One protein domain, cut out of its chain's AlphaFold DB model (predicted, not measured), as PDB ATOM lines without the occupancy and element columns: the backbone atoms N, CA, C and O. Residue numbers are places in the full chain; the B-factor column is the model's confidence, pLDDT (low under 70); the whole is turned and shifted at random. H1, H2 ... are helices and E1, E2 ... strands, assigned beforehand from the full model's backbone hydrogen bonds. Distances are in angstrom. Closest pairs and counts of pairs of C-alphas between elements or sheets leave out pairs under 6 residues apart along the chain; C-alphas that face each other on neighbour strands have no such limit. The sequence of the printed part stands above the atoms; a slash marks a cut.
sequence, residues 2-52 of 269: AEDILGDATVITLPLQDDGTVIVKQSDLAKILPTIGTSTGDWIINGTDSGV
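This is residues 2 to 52 of the 269 residues of an uncharacterized protein of Limosilactobacillus fermentum (UniProt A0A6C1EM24). A two-stranded hairpin, E1 and E2, and a smaller one, E3 and E4, lie at opposite ends of a flat model, with the short helix H1 between them. The 51 printed residues hold E1, E2, H1, E3, E4 in that order, a mixed class with two antiparallel sheets. The whole is only just extended, close to loose, with a radius of gyration of the C-alphas of 15.1 A and spans of 43 by 27 by 11 A.

E1, residues 10 to 15, is 13.6 A long from C-alpha 10 at (-45.091, 12.773, 19.979). E2, residues 21 to 25, is 12.5 A; H1, residues 26 to 32, 10.2 A; E3, residues 42 to 45, 9.5 A; E4, residues 48 to 52, 11.1 A, ending at (-48.826, -7.704, -2.153).

In hairpin E1 and E2, antiparallel at 166 degrees, N 14 and O 22 are 2.9 A apart, within hydrogen-bond range. A tight link joins E2 to H1, where 2 of 3 O i to N i+4 pairs are within range. The closest C-alphas of H1 and E3, Ile 32 and Ile 45, are 7.2 A apart. In hairpin E3 and E4, antiparallel at 138 degrees, N 43 and O 52 are 2.8 A apart, within range. E1 and E2 are apart from E3 and E4.

The farthest C-alphas, Asp 18 and Ser 39, are 45.9 A apart. The printed part has no cut and no long link between named elements. Residues 2 to 7 and 19 have pLDDT under 70.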
ATOM      1  N   ALA A   2     -43.655  21.020  24.419       43.81
ATOM      2  CA  ALA A   2     -42.539  20.507  25.201       43.81
ATOM      3  C   ALA A   2     -41.751  19.618  24.242       43.81
ATOM      4  O   ALA A   2     -42.222  18.537  23.887       43.81
ATOM      5  N   GLU A   3     -40.634  20.132  23.732       48.16
ATOM      6  CA  GLU A   3     -39.673  19.344  22.969       48.16
ATOM      7  C   GLU A   3     -39.154  18.173  23.828       48.16
ATOM      8  O   GLU A   3     -38.579  18.378  24.899       48.16
ATOM      9  N   ASP A   4     -39.374  16.939  23.354       53.53
ATOM     10  CA  ASP A   4     -38.789  15.715  23.915       53.53
ATOM     11  C   ASP A   4     -37.280  15.710  23.613       53.53
ATOM     12  O   ASP A   4     -36.846  15.730  22.458       53.53
ATOM     13  N   ILE A   5     -36.480  15.702  24.681       53.97
ATOM     14  CA  ILE A   5     -35.018  15.881  24.714       53.97
ATOM     15  C   ILE A   5     -34.275  14.679  24.076       53.97
ATOM     16  O   ILE A   5     -33.053  14.692  23.942       53.97
ATOM     17  N   LEU A   6     -35.001  13.652  23.615       56.44
ATOM     18  CA  LEU A   6     -34.464  12.479  22.911       56.44
ATOM     19  C   LEU A   6     -34.791  12.433  21.405       56.44
ATOM     20  O   LEU A   6     -34.437  11.465  20.737       56.44
ATOM     21  N   GLY A   7     -35.431  13.471  20.853       67.94
ATOM     22  CA  GLY A   7     -35.637  13.616  19.405       67.94
ATOM     23  C   GLY A   7     -36.741  12.745  18.791       67.94
ATOM     24  O   GLY A   7     -36.946  12.804  17.580       67.94
ATOM     25  N   ASP A   8     -37.477  11.971  19.592       77.62
ATOM     26  CA  ASP A   8     -38.614  11.169  19.129       77.62
ATOM     27  C   ASP A   8     -39.937  11.897  19.401       77.62
ATOM     28  O   ASP A   8     -40.446  11.930  20.524       77.62
ATOM     29  N   ALA A   9     -40.473  12.542  18.365       85.00
ATOM     30  CA  ALA A   9     -41.629  13.422  18.482       85.00
ATOM     31  C   ALA A   9     -42.911  12.660  18.859       85.00
ATOM     32  O   ALA A   9     -43.223  11.605  18.308       85.00
ATOM     33  N   THR A  10     -43.713  13.233  19.759       86.12
ATOM     34  CA  THR A  10     -45.091  12.773  19.979       86.12
ATOM     35  C   THR A  10     -45.965  13.223  18.812       86.12
ATOM     36  O   THR A  10     -46.016  14.414  18.514       86.12
ATOM     37  N   VAL A  11     -46.663  12.285  18.170       83.69
ATOM     38  CA  VAL A  11     -47.493  12.555  16.979       83.69
ATOM     39  C   VAL A  11     -48.984  12.429  17.248       83.69
ATOM     40  O   VAL A  11     -49.775  13.120  16.609       83.69
ATOM     41  N   ILE A  12     -49.386  11.581  18.195       86.50
ATOM     42  CA  ILE A  12     -50.788  11.434  18.592       86.50
ATOM     43  C   ILE A  12     -50.869  11.427  20.115       86.50
ATOM     44  O   ILE A  12     -50.111  10.737  20.796       86.50
ATOM     45  N   THR A  13     -51.811  12.194  20.654       88.31
ATOM     46  CA  THR A  13     -52.153  12.205  22.077       88.31
ATOM     47  C   THR A  13     -53.660  12.057  22.194       88.31
ATOM     48  O   THR A  13     -54.404  12.922  21.738       88.31
ATOM     49  N   LEU A  14     -54.109  10.943  22.766       86.38
ATOM     50  CA  LEU A  14     -55.523  10.627  22.944       86.38
ATOM     51  C   LEU A  14     -55.843  10.627  24.444       86.38
ATOM     52  O   LEU A  14     -55.392   9.721  25.152       86.38
ATOM     53  N   PRO A  15     -56.584  11.628  24.946       83.81
ATOM     54  CA  PRO A  15     -57.036  11.632  26.331       83.81
ATOM     55  C   PRO A  15     -58.140  10.584  26.532       83.81
ATOM     56  O   PRO A  15     -59.055  10.469  25.715       83.81
ATOM     57  N   LEU A  16     -58.054   9.819  27.617       81.25
ATOM     58  CA  LEU A  16     -59.069   8.857  28.045       81.25
ATOM     59  C   LEU A  16     -59.969   9.485  29.123       81.25
ATOM     60  O   LEU A  16     -59.569  10.422  29.809       81.25
ATOM     61  N   GLN A  17     -61.202   8.984  29.246       77.12
ATOM     62  CA  GLN A  17     -62.230   9.562  30.129       77.12
ATOM     63  C   GLN A  17     -61.887   9.439  31.626       77.12
ATOM     64  O   GLN A  17     -62.207  10.347  32.386       77.12
ATOM     65  N   ASP A  18     -61.179   8.379  32.019       70.69
ATOM     66  CA  ASP A  18     -60.714   8.138  33.392       70.69
ATOM     67  C   ASP A  18     -59.223   8.489  33.518       70.69
ATOM     68  O   ASP A  18     -58.407   7.609  33.736       70.69
ATOM     69  N   ASP A  19     -58.867   9.753  33.267       69.31
ATOM     70  CA  ASP A  19     -57.551  10.394  33.501       69.31
ATOM     71  C   ASP A  19     -56.277   9.828  32.822       69.31
ATOM     72  O   ASP A  19     -55.219  10.466  32.856       69.31
ATOM     73  N   GLY A  20     -56.363   8.714  32.098       78.06
ATOM     74  CA  GLY A  20     -55.262   8.185  31.290       78.06
ATOM     75  C   GLY A  20     -55.015   8.960  29.986       78.06
ATOM     76  O   GLY A  20     -55.917   9.558  29.407       78.06
ATOM     77  N   THR A  21     -53.791   8.919  29.458       85.50
ATOM     78  CA  THR A  21     -53.479   9.432  28.110       85.50
ATOM     79  C   THR A  21     -52.732   8.370  27.317       85.50
ATOM     80  O   THR A  21     -51.704   7.868  27.769       85.50
ATOM     81  N   VAL A  22     -53.220   8.045  26.119       86.12
ATOM     82  CA  VAL A  22     -52.457   7.247  25.153       86.12
ATOM     83  C   VAL A  22     -51.603   8.199  24.331       86.12
ATOM     84  O   VAL A  22     -52.118   9.076  23.637       86.12
ATOM     85  N   ILE A  23     -50.290   8.022  24.417       84.62
ATOM     86  CA  ILE A  23     -49.308   8.785  23.650       84.62
ATOM     87  C   ILE A  23     -48.725   7.847  22.601       84.62
ATOM     88  O   ILE A  23     -48.209   6.787  22.948       84.62
ATOM     89  N   VAL A  24     -48.790   8.239  21.330       84.44
ATOM     90  CA  VAL A  24     -48.102   7.531  20.248       84.44
ATOM     91  C   VAL A  24     -46.936   8.383  19.774       84.44
ATOM     92  O   VAL A  24     -47.117   9.530  19.341       84.44
ATOM     93  N   LYS A  25     -45.733   7.820  19.880       86.38
ATOM     94  CA  LYS A  25     -44.495   8.448  19.420       86.38
ATOM     95  C   LYS A  25     -44.243   8.166  17.941       86.38
ATOM     96  O   LYS A  25     -44.761   7.196  17.386       86.38
ATOM     97  N   GLN A  26     -43.434   9.004  17.298       83.56
ATOM     98  CA  GLN A  26     -43.089   8.885  15.882       83.56
ATOM     99  C   GLN A  26     -42.366   7.561  15.594       83.56
ATOM    100  O   GLN A  26     -42.652   6.920  14.580       83.56
ATOM    101  N   SER A  27     -41.490   7.113  16.498       80.88
ATOM    102  CA  SER A  27     -40.823   5.809  16.404       80.88
ATOM    103  C   SER A  27     -41.778   4.618  16.536       80.88
ATOM    104  O   SER A  27     -41.543   3.581  15.917       80.88
ATOM    105  N   ASP A  28     -42.871   4.754  17.290       80.75
ATOM    106  CA  ASP A  28     -43.902   3.721  17.411       80.75
ATOM    107  C   ASP A  28     -44.835   3.718  16.197       80.75
ATOM    108  O   ASP A  28     -45.192   2.648  15.703       80.75
ATOM    109  N   LEU A  29     -45.135   4.896  15.637       77.69
ATOM    110  CA  LEU A  29     -45.858   5.036  14.371       77.69
ATOM    111  C   LEU A  29     -45.104   4.357  13.213       77.69
ATOM    112  O   LEU A  29     -45.699   3.641  12.413       77.69
ATOM    113  N   ALA A  30     -43.781   4.528  13.152       73.50
ATOM    114  CA  ALA A  30     -42.936   3.922  12.121       73.50
ATOM    115  C   ALA A  30     -42.916   2.380  12.159       73.50
ATOM    116  O   ALA A  30     -42.607   1.756  11.148       73.50
ATOM    117  N   LYS A  31     -43.264   1.756  13.297       73.44
ATOM    118  CA  LYS A  31     -43.361   0.289  13.438       73.44
ATOM    119  C   LYS A  31     -44.702  -0.269  12.952       73.44
ATOM    120  O   LYS A  31     -44.768  -1.435  12.571       73.44
ATOM    121  N   ILE A  32     -45.760   0.543  12.985       74.44
ATOM    122  CA  ILE A  32     -47.133   0.125  12.654       74.44
ATOM    123  C   ILE A  32     -47.578   0.558  11.255       74.44
ATOM    124  O   ILE A  32     -48.509  -0.029  10.705       74.44
ATOM    125  N   LEU A  33     -46.934   1.573  10.672       82.50
ATOM    126  CA  LEU A  33     -47.240   2.015   9.316       82.50
ATOM    127  C   LEU A  33     -46.692   1.016   8.288       82.50
ATOM    128  O   LEU A  33     -45.530   0.612   8.386       82.50
ATOM    129  N   PRO A  34     -47.493   0.632   7.277       89.12
ATOM    130  CA  PRO A  34     -46.995  -0.153   6.164       89.12
ATOM    131  C   PRO A  34     -45.849   0.576   5.463       89.12
ATOM    132  O   PRO A  34     -45.937   1.771   5.179       89.12
ATOM    133  N   THR A  35     -44.781  -0.152   5.160       90.56
ATOM    134  CA  THR A  35     -43.644   0.361   4.382       90.56
ATOM    135  C   THR A  35     -43.481  -0.446   3.099       90.56
ATOM    136  O   THR A  35     -44.161  -1.452   2.907       90.56
ATOM    137  N   ILE A  36     -42.621   0.005   2.188       91.56
ATOM    138  CA  ILE A  36     -42.345  -0.702   0.934       91.56
ATOM    139  C   ILE A  36     -41.020  -1.447   1.072       91.56
ATOM    140  O   ILE A  36     -39.993  -0.839   1.379       91.56
ATOM    141  N   GLY A  37     -41.032  -2.753   0.816       90.06
ATOM    142  CA  GLY A  37     -39.824  -3.567   0.760       90.06
ATOM    143  C   GLY A  37     -38.962  -3.144  -0.427       90.06
ATOM    144  O   GLY A  37     -39.409  -3.183  -1.570       90.06
ATOM    145  N   THR A  38     -37.717  -2.739  -0.187       84.25
ATOM    146  CA  THR A  38     -36.842  -2.203  -1.248       84.25
ATOM    147  C   THR A  38     -36.346  -3.266  -2.231       84.25
ATOM    148  O   THR A  38     -35.961  -2.924  -3.343       84.25
ATOM    149  N   SER A  39     -36.351  -4.544  -1.838       83.69
ATOM    150  CA  SER A  39     -35.944  -5.678  -2.678       83.69
ATOM    151  C   SER A  39     -37.110  -6.337  -3.419       83.69
ATOM    152  O   SER A  39     -36.935  -6.762  -4.557       83.69
ATOM    153  N   THR A  40     -38.289  -6.429  -2.795       83.88
ATOM    154  CA  THR A  40     -39.468  -7.121  -3.355       83.88
ATOM    155  C   THR A  40     -40.503  -6.170  -3.959       83.88
ATOM    156  O   THR A  40     -41.313  -6.580  -4.793       83.88
ATOM    157  N   GLY A  41     -40.478  -4.892  -3.565       86.50
ATOM    158  CA  GLY A  41     -41.489  -3.899  -3.929       86.50
ATOM    159  C   GLY A  41     -42.857  -4.146  -3.285       86.50
ATOM    160  O   GLY A  41     -43.827  -3.489  -3.664       86.50
ATOM    161  N   ASP A  42     -42.949  -5.090  -2.346       91.88
ATOM    162  CA  ASP A  42     -44.179  -5.468  -1.650       91.88
ATOM    163  C   ASP A  42     -44.438  -4.599  -0.414       91.88
ATOM    164  O   ASP A  42     -43.531  -3.960   0.129       91.88
ATOM    165  N   TRP A  43     -45.692  -4.562   0.035       92.44
ATOM    166  CA  TRP A  43     -46.056  -3.957   1.312       92.44
ATOM    167  C   TRP A  43     -45.477  -4.787   2.458       92.44
ATOM    168  O   TRP A  43     -45.763  -5.980   2.581       92.44
ATOM    169  N   ILE A  44     -44.726  -4.132   3.335       90.56
ATOM    170  CA  ILE A  44     -44.271  -4.671   4.610       90.56
ATOM    171  C   ILE A  44     -45.238  -4.195   5.688       90.56
ATOM    172  O   ILE A  44     -45.353  -2.995   5.937       90.56
ATOM    173  N   ILE A  45     -45.921  -5.134   6.340       88.19
ATOM    174  CA  ILE A  45     -46.869  -4.858   7.423       88.19
ATOM    175  C   ILE A  45     -46.307  -5.480   8.695       88.19
ATOM    176  O   ILE A  45     -46.058  -6.684   8.743       88.19
ATOM    177  N   ASN A  46     -46.087  -4.656   9.723       85.69
ATOM    178  CA  ASN A  46     -45.531  -5.096  11.005       85.69
ATOM    179  C   ASN A  46     -44.221  -5.907  10.845       85.69
ATOM    180  O   ASN A  46     -44.033  -6.956  11.458       85.69
ATOM    181  N   GLY A  47     -43.347  -5.465   9.933       82.81
ATOM    182  CA  GLY A  47     -42.059  -6.108   9.641       82.81
ATOM    183  C   GLY A  47     -42.122  -7.394   8.802       82.81
ATOM    184  O   GLY A  47     -41.074  -7.973   8.535       82.81
ATOM    185  N   THR A  48     -43.307  -7.835   8.369       87.94
ATOM    186  CA  THR A  48     -43.487  -9.039   7.537       87.94
ATOM    187  C   THR A  48     -43.883  -8.660   6.111       87.94
ATOM    188  O   THR A  48     -44.700  -7.759   5.916       87.94
ATOM    189  N   ASP A  49     -43.320  -9.351   5.117       91.62
ATOM    190  CA  ASP A  49     -43.711  -9.195   3.713       91.62
ATOM    191  C   ASP A  49     -45.123  -9.757   3.488       91.62
ATOM    192  O   ASP A  49     -45.405 -10.916   3.800       91.62
ATOM    193  N   SER A  50     -46.022  -8.919   2.974       90.50
ATOM    194  CA  SER A  50     -47.402  -9.307   2.671       90.50
ATOM    195  C   SER A  50     -47.547 -10.108   1.372       90.50
ATOM    196  O   SER A  50     -48.601 -10.699   1.144       90.50
ATOM    197  N   GLY A  51     -46.538 -10.086   0.493       89.12
ATOM    198  CA  GLY A  51     -46.608 -10.601  -0.876       89.12
ATOM    199  C   GLY A  51     -47.466  -9.755  -1.829       89.12
ATOM    200  O   GLY A  51     -47.647 -10.128  -2.992       89.12
ATOM    201  N   VAL A  52     -48.012  -8.629  -1.358       89.00
ATOM    202  CA  VAL A  52     -48.826  -7.704  -2.153       89.00
ATOM    203  C   VAL A  52     -47.960  -6.544  -2.631       89.00
ATOM    204  O   VAL A  52     -47.409  -5.805  -1.817       89.00
TER     205      VAL A  52